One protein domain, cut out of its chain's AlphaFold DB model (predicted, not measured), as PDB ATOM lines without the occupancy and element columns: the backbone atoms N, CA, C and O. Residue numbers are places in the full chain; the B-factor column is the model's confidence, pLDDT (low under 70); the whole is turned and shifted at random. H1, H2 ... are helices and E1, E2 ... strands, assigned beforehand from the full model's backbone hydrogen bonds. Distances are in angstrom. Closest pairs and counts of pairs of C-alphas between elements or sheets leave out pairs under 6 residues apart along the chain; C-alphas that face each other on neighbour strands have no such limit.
ATOM      1  N   MET A  10     216.346 165.714 162.061       91.25
ATOM      2  CA  MET A  10     215.036 165.268 161.613       91.25
ATOM      3  C   MET A  10     213.972 166.172 162.214       91.25
ATOM      4  O   MET A  10     213.915 166.320 163.428       91.25
ATOM      5  N   GLU A  11     213.083 166.690 161.375       94.25
ATOM      6  CA  GLU A  11     211.893 167.403 161.824       94.25
ATOM      7  C   GLU A  11     210.641 166.561 161.557       94.25
ATOM      8  O   GLU A  11     210.446 166.025 160.462       94.25
ATOM      9  N   LEU A  12     209.783 166.426 162.569       93.31
ATOM     10  CA  LEU A  12     208.491 165.756 162.462       93.31
ATOM     11  C   LEU A  12     207.384 166.644 163.019       93.31
ATOM     12  O   LEU A  12     207.437 167.049 164.174       93.31
ATOM     13  N   GLY A  13     206.319 166.852 162.246       96.38
ATOM     14  CA  GLY A  13     205.078 167.407 162.792       96.38
ATOM     15  C   GLY A  13     204.531 166.534 163.930       96.38
ATOM     16  O   GLY A  13     204.591 165.300 163.861       96.38
ATOM     17  N   LEU A  14     203.974 167.162 164.965       96.62
ATOM     18  CA  LEU A  14     203.518 166.479 166.175       96.62
ATOM     19  C   LEU A  14     202.428 165.434 165.892       96.62
ATOM     20  O   LEU A  14     202.470 164.330 166.433       96.62
ATOM     21  N   GLU A  15     201.492 165.738 164.988       95.81
ATOM     22  CA  GLU A  15     200.459 164.789 164.552       95.81
ATOM     23  C   GLU A  15     201.067 163.562 163.855       95.81
ATOM     24  O   GLU A  15     200.701 162.422 164.145       95.81
ATOM     25  N   ASN A  16     202.069 163.770 162.996       93.88
ATOM     26  CA  ASN A  16     202.767 162.670 162.331       93.88
ATOM     27  C   ASN A  16     203.489 161.777 163.344       93.88
ATOM     28  O   ASN A  16     203.464 160.550 163.218       93.88
ATOM     29  N   LEU A  17     204.121 162.375 164.357       95.00
ATOM     30  CA  LEU A  17     204.762 161.630 165.434       95.00
ATOM     31  C   LEU A  17     203.734 160.837 166.258       95.00
ATOM     32  O   LEU A  17     203.964 159.660 166.546       95.00
ATOM     33  N   PHE A  18     202.583 161.436 166.573       95.88
ATOM     34  CA  PHE A  18     201.475 160.778 167.271       95.88
ATOM     35  C   PHE A  18     200.976 159.533 166.519       95.88
ATOM     36  O   PHE A  18     200.838 158.457 167.108       95.88
ATOM     37  N   VAL A  19     200.785 159.649 165.200       92.94
ATOM     38  CA  VAL A  19     200.384 158.529 164.333       92.94
ATOM     39  C   VAL A  19     201.461 157.442 164.296       92.94
ATOM     40  O   VAL A  19     201.152 156.261 164.463       92.94
ATOM     41  N   LYS A  20     202.741 157.807 164.141       92.94
ATOM     42  CA  LYS A  20     203.866 156.849 164.133       92.94
ATOM     43  C   LYS A  20     204.035 156.111 165.462       92.94
ATOM     44  O   LYS A  20     204.421 154.940 165.481       92.94
ATOM     45  N   ALA A  21     203.721 156.775 166.570       94.25
ATOM     46  CA  ALA A  21     203.705 156.186 167.903       94.25
ATOM     47  C   ALA A  21     202.537 155.204 168.118       94.25
ATOM     48  O   ALA A  21     202.508 154.525 169.147       94.25
ATOM     49  N   ASN A  22     201.607 155.103 167.157       92.31
ATOM     50  CA  ASN A  22     200.418 154.257 167.206       92.31
ATOM     51  C   ASN A  22     199.614 154.462 168.504       92.31
ATOM     52  O   ASN A  22     199.195 153.505 169.160       92.31
ATOM     53  N   VAL A  23     199.469 155.722 168.927       90.50
ATOM     54  CA  VAL A  23     198.709 156.058 170.133       90.50
ATOM     55  C   VAL A  23     197.222 155.872 169.861       90.50
ATOM     56  O   VAL A  23     196.677 156.371 168.881       90.50
ATOM     57  N   THR A  24     196.551 155.144 170.750       86.81
ATOM     58  CA  THR A  24     195.101 154.963 170.694       86.81
ATOM     59  C   THR A  24     194.395 156.262 171.067       86.81
ATOM     60  O   THR A  24     194.620 156.783 172.158       86.81
ATOM     61  N   GLY A  25     193.499 156.745 170.209       88.19
ATOM     62  CA  GLY A  25     192.686 157.931 170.476       88.19
ATOM     63  C   GLY A  25     192.676 158.909 169.307       88.19
ATOM     64  O   GLY A  25     193.237 158.640 168.246       88.19
ATOM     65  N   ASN A  26     192.002 160.040 169.505       93.94
ATOM     66  CA  ASN A  26     191.964 161.132 168.543       93.94
ATOM     67  C   ASN A  26     193.059 162.160 168.872       93.94
ATOM     68  O   ASN A  26     193.197 162.566 170.027       93.94
ATOM     69  N   PHE A  27     193.809 162.595 167.853       95.31
ATOM     70  CA  PHE A  27     194.875 163.584 168.015       95.31
ATOM     71  C   PHE A  27     194.367 164.906 168.604       95.31
ATOM     72  O   PHE A  27     195.007 165.444 169.497       95.31
ATOM     73  N   ALA A  28     193.209 165.411 168.169       96.00
ATOM     74  CA  ALA A  28     192.683 166.696 168.627       96.00
ATOM     75  C   ALA A  28     192.331 166.688 170.124       96.00
ATOM     76  O   ALA A  28     192.611 167.661 170.826       96.00
ATOM     77  N   ASP A  29     191.761 165.587 170.623       95.25
ATOM     78  CA  ASP A  29     191.428 165.439 172.044       95.25
ATOM     79  C   ASP A  29     192.692 165.342 172.899       95.25
ATOM     80  O   ASP A  29     192.818 166.040 173.906       95.25
ATOM     81  N   TRP A  30     193.654 164.524 172.462       95.94
ATOM     82  CA  TRP A  30     194.956 164.412 173.116       95.94
ATOM     83  C   TRP A  30     195.687 165.761 173.135       95.94
ATOM     84  O   TRP A  30     196.137 166.210 174.187       95.94
ATOM     85  N   PHE A  31     195.733 166.446 171.990       96.19
ATOM     86  CA  PHE A  31     196.429 167.716 171.822       96.19
ATOM     87  C   PHE A  31     195.814 168.825 172.683       96.19
ATOM     88  O   PHE A  31     196.529 169.661 173.235       96.19
ATOM     89  N   LYS A  32     194.487 168.825 172.868       94.88
ATOM     90  CA  LYS A  32     193.815 169.790 173.745       94.88
ATOM     91  C   LYS A  32     194.317 169.703 175.188       94.88
ATOM     92  O   LYS A  32     194.545 170.760 175.773       94.88
ATOM     93  N   SER A  33     194.483 168.492 175.719       94.06
ATOM     94  CA  SER A  33     195.046 168.265 177.056       94.06
ATOM     95  C   SER A  33     196.545 168.556 177.093       94.06
ATOM     96  O   SER A  33     196.994 169.313 177.944       94.06
ATOM     97  N   PHE A  34     197.296 168.056 176.111       95.81
ATOM     98  CA  PHE A  34     198.743 168.254 176.007       95.81
ATOM     99  C   PHE A  34     199.161 169.736 176.039       95.81
ATOM    100  O   PHE A  34     200.143 170.098 176.672       95.81
ATOM    101  N   ARG A  35     198.391 170.639 175.415       93.56
ATOM    102  CA  ARG A  35     198.690 172.085 175.455       93.56
ATOM    103  C   ARG A  35     198.577 172.717 176.843       93.56
ATOM    104  O   ARG A  35     199.120 173.798 177.043       93.56
ATOM    105  N   THR A  36     197.814 172.111 177.750       92.56
ATOM    106  CA  THR A  36     197.610 172.625 179.115       92.56
ATOM    107  C   THR A  36     198.557 172.011 180.136       92.56
ATOM    108  O   THR A  36     198.555 172.443 181.286       92.56
ATOM    109  N   ASP A  37     199.339 171.019 179.721       95.06
ATOM    110  CA  ASP A  37     200.337 170.377 180.561       95.06
ATOM    111  C   ASP A  37     201.468 171.347 180.919       95.06
ATOM    112  O   ASP A  37     201.759 172.304 180.193       95.06
ATOM    113  N   SER A  38     202.136 171.079 182.039       93.44
ATOM    114  CA  SER A  38     203.397 171.742 182.370       93.44
ATOM    115  C   SER A  38     204.493 171.391 181.356       93.44
ATOM    116  O   SER A  38     204.421 170.379 180.662       93.44
ATOM    117  N   GLU A  39     205.555 172.198 181.289       92.75
ATOM    118  CA  GLU A  39     206.664 171.966 180.348       92.75
ATOM    119  C   GLU A  39     207.317 170.583 180.519       92.75
ATOM    120  O   GLU A  39     207.610 169.906 179.533       92.75
ATOM    121  N   ASN A  40     207.454 170.113 181.764       94.00
ATOM    122  CA  ASN A  40     207.981 168.778 182.057       94.00
ATOM    123  C   ASN A  40     207.047 167.673 181.553       94.00
ATOM    124  O   ASN A  40     207.497 166.716 180.926       94.00
ATOM    125  N   GLU A  41     205.742 167.819 181.782       97.12
ATOM    126  CA  GLU A  41     204.744 166.867 181.294       97.12
ATOM    127  C   GLU A  41     204.716 166.841 179.761       97.12
ATOM    128  O   GLU A  41     204.729 165.758 179.173       97.12
ATOM    129  N   LYS A  42     204.783 168.005 179.097       97.50
ATOM    130  CA  LYS A  42     204.908 168.081 177.634       97.50
ATOM    131  C   LYS A  42     206.144 167.324 177.150       97.50
ATOM    132  O   LYS A  42     206.026 166.464 176.275       97.50
ATOM    133  N   ALA A  43     207.316 167.602 177.723       97.31
ATOM    134  CA  ALA A  43     208.564 166.937 177.355       97.31
ATOM    135  C   ALA A  43     208.479 165.409 177.537       97.31
ATOM    136  O   ALA A  43     208.851 164.660 176.629       97.31
ATOM    137  N   ASP A  44     207.907 164.935 178.647       97.88
ATOM    138  CA  ASP A  44     207.699 163.509 178.922       97.88
ATOM    139  C   ASP A  44     206.726 162.850 177.935       97.88
ATOM    140  O   ASP A  44     206.961 161.727 177.465       97.88
ATOM    141  N   GLN A  45     205.642 163.539 177.572       97.56
ATOM    142  CA  GLN A  45     204.700 163.049 176.569       97.56
ATOM    143  C   GLN A  45     205.367 162.919 175.199       97.56
ATOM    144  O   GLN A  45     205.267 161.861 174.569       97.56
ATOM    145  N   ILE A  46     206.107 163.938 174.756       97.94
ATOM    146  CA  ILE A  46     206.864 163.888 173.500       97.94
ATOM    147  C   ILE A  46     207.912 162.778 173.539       97.94
ATOM    148  O   ILE A  46     208.006 161.990 172.596       97.94
ATOM    149  N   LYS A  47     208.645 162.637 174.646       97.69
ATOM    150  CA  LYS A  47     209.602 161.545 174.842       97.69
ATOM    151  C   LYS A  47     208.930 160.182 174.668       97.69
ATOM    152  O   LYS A  47     209.451 159.324 173.955       97.69
ATOM    153  N   SER A  48     207.757 159.991 175.269       96.25
ATOM    154  CA  SER A  48     206.956 158.769 175.138       96.25
ATOM    155  C   SER A  48     206.525 158.512 173.692       96.25
ATOM    156  O   SER A  48     206.600 157.373 173.219       96.25
ATOM    157  N   LEU A  49     206.118 159.555 172.959       96.69
ATOM    158  CA  LEU A  49     205.791 159.448 171.538       96.69
ATOM    159  C   LEU A  49     207.009 159.033 170.705       96.69
ATOM    160  O   LEU A  49     206.905 158.089 169.923       96.69
ATOM    161  N   ILE A  50     208.168 159.665 170.908       96.44
ATOM    162  CA  ILE A  50     209.426 159.316 170.225       96.44
ATOM    163  C   ILE A  50     209.811 157.862 170.523       96.44
ATOM    164  O   ILE A  50     210.076 157.083 169.604       96.44
ATOM    165  N   ASP A  51     209.789 157.462 171.796       95.19
ATOM    166  CA  ASP A  51     210.165 156.116 172.231       95.19
ATOM    167  C   ASP A  51     209.256 155.032 171.626       95.19
ATOM    168  O   ASP A  51     209.737 153.955 171.250       95.19
ATOM    169  N   LYS A  52     207.953 155.313 171.488       94.44
ATOM    170  CA  LYS A  52     206.990 154.423 170.820       94.44
ATOM    171  C   LYS A  52     207.188 154.403 169.309       94.44
ATOM    172  O   LYS A  52     207.278 153.318 168.731       94.44
ATOM    173  N   ALA A  53     207.287 155.574 168.681       93.19
ATOM    174  CA  ALA A  53     207.438 155.719 167.237       93.19
ATOM    175  C   ALA A  53     208.728 155.067 166.724       93.19
ATOM    176  O   ALA A  53     208.718 154.462 165.655       93.19
ATOM    177  N   ARG A  54     209.807 155.085 167.518       91.81
ATOM    178  CA  ARG A  54     211.084 154.427 167.197       91.81
ATOM    179  C   ARG A  54     210.954 152.923 166.953       91.81
ATOM    180  O   ARG A  54     211.752 152.355 166.218       91.81
ATOM    181  N   ASN A  55     209.960 152.254 167.540       85.00
ATOM    182  CA  ASN A  55     209.746 150.827 167.279       85.00
ATOM    183  C   ASN A  55     209.111 150.562 165.900       85.00
ATOM    184  O   ASN A  55     209.165 149.431 165.426       85.00
ATOM    185  N   ASN A  56     208.527 151.585 165.267       78.81
ATOM    186  CA  ASN A  56     207.696 151.467 164.063       78.81
ATOM    187  C   ASN A  56     208.162 152.376 162.909       78.81
ATOM    188  O   ASN A  56     207.483 152.488 161.889       78.81
ATOM    189  N   SER A  57     209.258 153.115 163.071       78.62
ATOM    190  CA  SER A  57     209.748 154.097 162.102       78.62
ATOM    191  C   SER A  57     211.249 154.306 162.256       78.62
ATOM    192  O   SER A  57     211.821 154.048 163.314       78.62
ATOM    193  N   GLU A  58     211.877 154.811 161.198       85.00
ATOM    194  CA  GLU A  58     213.273 155.238 161.217       85.00
ATOM    195  C   GLU A  58     213.400 156.516 162.055       85.00
ATOM    196  O   GLU A  58     213.269 157.621 161.547       85.00
ATOM    197  N   ILE A  59     213.595 156.351 163.363       88.19
ATOM    198  CA  ILE A  59     213.969 157.406 164.314       88.19
ATOM    199  C   ILE A  59     215.327 157.022 164.908       88.19
ATOM    200  O   ILE A  59     215.608 155.837 165.119       88.19
ATOM    201  N   PHE A  60     216.178 158.010 165.189       91.44
ATOM    202  CA  PHE A  60     217.508 157.786 165.760       91.44
ATOM    203  C   PHE A  60     217.454 156.959 167.054       91.44
ATOM    204  O   PHE A  60     216.540 157.095 167.869       91.44
ATOM    205  N   THR A  61     218.452 156.092 167.262       90.19
ATOM    206  CA  THR A  61     218.540 155.258 168.480       90.19
ATOM    207  C   THR A  61     218.813 156.098 169.733       90.19
ATOM    208  O   THR A  61     218.245 155.812 170.787       90.19
ATOM    209  N   GLY A  62     219.674 157.110 169.596       93.25
ATOM    210  CA  GLY A  62     219.928 158.148 170.586       93.25
ATOM    211  C   GLY A  62     219.622 159.510 169.974       93.25
ATOM    212  O   GLY A  62     220.168 159.814 168.913       93.25
ATOM    213  N   CYS A  63     218.756 160.306 170.598       94.25
ATOM    214  CA  CYS A  63     218.458 161.660 170.130       94.25
ATOM    215  C   CYS A  63     218.210 162.654 171.263       94.25
ATOM    216  O   CYS A  63     217.619 162.301 172.287       94.25
ATOM    217  N   ASP A  64     218.591 163.899 170.997       95.38
ATOM    218  CA  ASP A  64     218.084 165.084 171.679       95.38
ATOM    219  C   ASP A  64     216.961 165.663 170.821       95.38
ATOM    220  O   ASP A  64     217.083 165.702 169.594       95.38
ATOM    221  N   ALA A  65     215.857 166.065 171.440       96.56
ATOM    222  CA  ALA A  65     214.691 166.575 170.739       96.56
ATOM    223  C   ALA A  65     214.154 167.854 171.374       96.56
ATOM    224  O   ALA A  65     214.194 168.021 172.593       96.56
ATOM    225  N   VAL A  66     213.591 168.722 170.543       97.25
ATOM    226  CA  VAL A  66     212.946 169.962 170.965       97.25
ATOM    227  C   VAL A  66     211.540 170.023 170.403       97.25
ATOM    228  O   VAL A  66     211.346 169.904 169.194       97.25
ATOM    229  N   TYR A  67     210.564 170.212 171.288       97.88
ATOM    230  CA  TYR A  67     209.198 170.535 170.899       97.88
ATOM    231  C   TYR A  67     209.076 172.029 170.594       97.88
ATOM    232  O   TYR A  67     209.092 172.858 171.503       97.88
ATOM    233  N   ASN A  68     208.948 172.353 169.308       95.00
ATOM    234  CA  ASN A  68     208.621 173.683 168.816       95.00
ATOM    235  C   ASN A  68     207.106 173.898 168.935       95.00
ATOM    236  O   ASN A  68     206.313 173.356 168.158       95.00
ATOM    237  N   GLU A  69     206.707 174.691 169.927       92.19
ATOM    238  CA  GLU A  69     205.299 174.945 170.239       92.19
ATOM    239  C   GLU A  69     204.623 175.863 169.213       92.19
ATOM    240  O   GLU A  69     203.405 175.807 169.044       92.19
ATOM    241  N   LYS A  70     205.406 176.700 168.516       89.56
ATOM    242  CA  LYS A  70     204.898 177.639 167.504       89.56
ATOM    243  C   LYS A  70     204.411 176.884 166.270       89.56
ATOM    244  O   LYS A  70     203.296 177.118 165.805       89.56
ATOM    245  N   ASP A  71     205.209 175.924 165.810       92.62
ATOM    246  CA  ASP A  71     204.932 175.162 164.585       92.62
ATOM    247  C   ASP A  71     204.307 173.786 164.850       92.62
ATOM    248  O   ASP A  71     203.907 173.082 163.922       92.62
ATOM    249  N   ASN A  72     204.176 173.401 166.122       95.25
ATOM    250  CA  ASN A  72     203.764 172.064 166.543       95.25
ATOM    251  C   ASN A  72     204.614 170.967 165.883       95.25
ATOM    252  O   ASN A  72     204.089 169.962 165.384       95.25
ATOM    253  N   SER A  73     205.931 171.163 165.874       96.38
ATOM    254  CA  SER A  73     206.903 170.225 165.319       96.38
ATOM    255  C   SER A  73     207.935 169.804 166.362       96.38
ATOM    256  O   SER A  73     208.146 170.471 167.374       96.38
ATOM    257  N   ILE A  74     208.538 168.638 166.147       97.06
ATOM    258  CA  ILE A  74     209.636 168.102 166.942       97.06
ATOM    259  C   ILE A  74     210.878 168.093 166.067       97.06
ATOM    260  O   ILE A  74     210.917 167.371 165.067       97.06
ATOM    261  N   ILE A  75     211.893 168.848 166.468       95.62
ATOM    262  CA  ILE A  75     213.214 168.809 165.844       95.62
ATOM    263  C   ILE A  75     214.078 167.856 166.666       95.62
ATOM    264  O   ILE A  75     214.125 167.961 167.888       95.62
ATOM    265  N   MET A  76     214.716 166.889 166.017       95.12
ATOM    266  CA  MET A  76     215.547 165.866 166.646       95.12
ATOM    267  C   MET A  76     216.939 165.864 166.038       95.12
ATOM    268  O   MET A  76     217.088 165.857 164.816       95.12
ATOM    269  N   TRP A  77     217.955 165.742 166.884       94.56
ATOM    270  CA  TRP A  77     219.344 165.582 166.474       94.56
ATOM    271  C   TRP A  77     219.879 164.229 166.936       94.56
ATOM    272  O   TRP A  77     219.666 163.816 168.078       94.56
ATOM    273  N   GLU A  78     220.572 163.516 166.045       92.94
ATOM    274  CA  GLU A  78     221.248 162.264 166.394       92.94
ATOM    275  C   GLU A  78     222.356 162.521 167.428       92.94
ATOM    276  O   GLU A  78     223.292 163.289 167.191       92.94
ATOM    277  N   VAL A  79     222.279 161.827 168.565       90.62
ATOM    278  CA  VAL A  79     223.333 161.845 169.585       90.62
ATOM    279  C   VAL A  79     224.434 160.865 169.163       90.62
ATOM    280  O   VAL A  79     224.135 159.759 168.706       90.62
ATOM    281  N   PRO A  80     225.726 161.200 169.311       88.25
ATOM    282  CA  PRO A  80     226.809 160.257 169.052       88.25
ATOM    283  C   PRO A  80     226.729 159.001 169.934       88.25
ATOM    284  O   PRO A  80     226.679 159.090 171.160       88.25
ATOM    285  N   LYS A  81     226.831 157.811 169.321       88.31
ATOM    286  CA  LYS A  81     226.793 156.496 170.006       88.31
ATOM    287  C   LYS A  81     227.711 156.370 171.221       88.31
ATOM    288  O   LYS A  81     227.378 155.639 172.151       88.31
ATOM    289  N   VAL A  82     228.849 157.067 171.209       89.38
ATOM    290  CA  VAL A  82     229.825 157.082 172.310       89.38
ATOM    291  C   VAL A  82     229.254 157.670 173.606       89.38
ATOM    292  O   VAL A  82     229.670 157.257 174.679       89.38
ATOM    293  N   LEU A  83     228.276 158.579 173.525       86.19
ATOM    294  CA  LEU A  83     227.704 159.252 174.696       86.19
ATOM    295  C   LEU A  83     226.678 158.393 175.443       86.19
ATOM    296  O   LEU A  83     226.400 158.645 176.610       86.19
ATOM    297  N   TYR A  84     226.129 157.362 174.796       86.81
ATOM    298  CA  TYR A  84     225.063 156.531 175.363       86.81
ATOM    299  C   TYR A  84     225.333 155.019 175.249       86.81
ATOM    300  O   TYR A  84     224.454 154.195 175.518       86.81
ATOM    301  N   ASN A  85     226.551 154.630 174.855       86.00
ATOM    302  CA  ASN A  85     226.998 153.238 174.714       86.00
ATOM    303  C   ASN A  85     226.082 152.363 173.837       86.00
ATOM    304  O   ASN A  85     225.935 151.166 174.076       86.00
ATOM    305  N   GLY A  86     225.434 152.948 172.826       80.19
ATOM    306  CA  GLY A  86     224.526 152.220 171.933       80.19
ATOM    307  C   GLY A  86     223.154 151.860 172.529       80.19
ATOM    308  O   GLY A  86     222.331 151.299 171.808       80.19
ATOM    309  N   ASN A  87     222.878 152.205 173.791       88.19
ATOM    310  CA  ASN A  87     221.560 152.039 174.415       88.19
ATOM    311  C   ASN A  87     220.494 152.972 173.813       88.19
ATOM    312  O   ASN A  87     220.792 153.906 173.083       88.19
ATOM    313  N   ARG A  88     219.211 152.752 174.104       90.12
ATOM    314  CA  ARG A  88     218.191 153.738 173.713       90.12
ATOM    315  C   ARG A  88     218.343 154.988 174.570       90.12
ATOM    316  O   ARG A  88     218.414 154.877 175.792       90.12
ATOM    317  N   PHE A  89     218.361 156.148 173.925       93.00
ATOM    318  CA  PHE A  89     218.454 157.436 174.597       93.00
ATOM    319  C   PHE A  89     217.515 158.443 173.929       93.00
ATOM    320  O   PHE A  89     217.497 158.577 172.707       93.00
ATOM    321  N   THR A  90     216.730 159.137 174.744       95.62
ATOM    322  CA  THR A  90     215.851 160.215 174.296       95.62
ATOM    323  C   THR A  90     215.857 161.273 175.375       95.62
ATOM    324  O   THR A  90     215.375 161.012 176.481       95.62
ATOM    325  N   HIS A  91     216.385 162.443 175.051       96.19
ATOM    326  CA  HIS A  91     216.192 163.645 175.840       96.19
ATOM    327  C   HIS A  91     215.252 164.573 175.080       96.19
ATOM    328  O   HIS A  91     215.326 164.662 173.854       96.19
ATOM    329  N   VAL A  92     214.339 165.220 175.798       97.69
ATOM    330  CA  VAL A  92     213.376 166.142 175.204       97.69
ATOM    331  C   VAL A  92     213.321 167.405 176.041       97.69
ATOM    332  O   VAL A  92     213.217 167.332 177.261       97.69
ATOM    333  N   SER A  93     213.333 168.546 175.366       97.25
ATOM    334  CA  SER A  93     213.015 169.848 175.944       97.25
ATOM    335  C   SER A  93     211.885 170.495 175.151       97.25
ATOM    336  O   SER A  93     211.640 170.147 173.993       97.25
ATOM    337  N   THR A  94     211.172 171.436 175.757       96.81
ATOM    338  CA  THR A  94     210.290 172.329 175.003       96.81
ATOM    339  C   THR A  94     211.074 173.555 174.556       96.81
ATOM    340  O   THR A  94     212.104 173.897 175.144       96.81
ATOM    341  N   GLN A  95     210.593 174.223 173.509       95.44
ATOM    342  CA  GLN A  95     211.139 175.508 173.085       95.44
ATOM    343  C   GLN A  95     211.160 176.496 174.254       95.44
ATOM    344  O   GLN A  95     212.199 177.088 174.516       95.44
TER     345      GLN A  95
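AT A GLANCE: This is residues 10 to 95 of the 199 residues of an uncharacterized protein of Clostridium beijerinckii (UniProt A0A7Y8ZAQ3). A twisted sheet of four strands has its long helix H3 packed slantwise over one face, over E2 and E4, while the short helix H1 sits on the same face beside the strands and no named helix is on the other face. H2 lies off the sheet at one end of the long axis, and the link from E3 to E4 reaches to the opposite end. The printed part has 86 residues, with three named helices and four named strands in the order E1 H1 H2 H3 E2 E3 E4. The sheet's order is E1 E3 E2 E4, mixed, and the class is mixed, helices and strands. The whole is compact, with a radius of gyration of the C-alphas of 12.4 A, and elongated, spanning 39 by 25 by 19 A.

HOW THE PARTS SIT: E1, residues 10 to 13, is an edge strand and the antiparallel neighbour of E3, residues 73 to 78, with N 10 and O 76 2.9 A apart. E3 and E2, residues 62 to 68, form a hairpin, with N 66 and O 75 at 2.8 A. E2 and the other edge strand E4, residues 89 to 94, are parallel at 15 degrees, with N 65 and O 91 at 2.8 A. The sheet is twisted, its C-alphas lying up to 4.3 A off the best plane. H1, residues 14 to 20, and H3, residues 39 to 53, are on the same face, two layers with helices on one face of a sheet. H1 has a height over the sheet of 6.7 A and is over none of the strands. H3, at a height of 7.8 A, is over E2 and E4, slantwise to the strands at 39 degrees to E4 on the local plane; its closest C-alphas to E4 are those of Ala 43 and Val 92, 5.3 A apart. With residues 49 to 53 alone H3 touches H1, the closest C-alphas being those of Lys 20 and Ala 53, 4.9 A apart; they run the same way at a shallow tilt of 33 degrees, only just short of steep. H2, residues 27 to 34, is not on the sheet. It is close to but not clearly touching H1, with the closest C-alphas, those of Glu 15 and Phe 27, 6.7 A apart. In H1, H2 and H3 every O i to N i+4 pair is within hydrogen-bond range.

IN THESE COORDINATES: E1 begins at C-alpha 10, (215.036, 165.268, 161.613). H3 is 20.9 A long, from (206.664, 171.966, 180.348) at C-alpha 39. E2 is 19.3 A, E3 16.4 A and E4 17.0 A long; E4 ends at C-alpha 94, (210.290, 172.329, 175.003).

THE WHOLE: The two C-alphas farthest apart, those of Asp 29 and Val 82, are 39.3 A apart. The printed part has no cut and no long link. Its mean pLDDT is 93.1, and no printed residue is under 70.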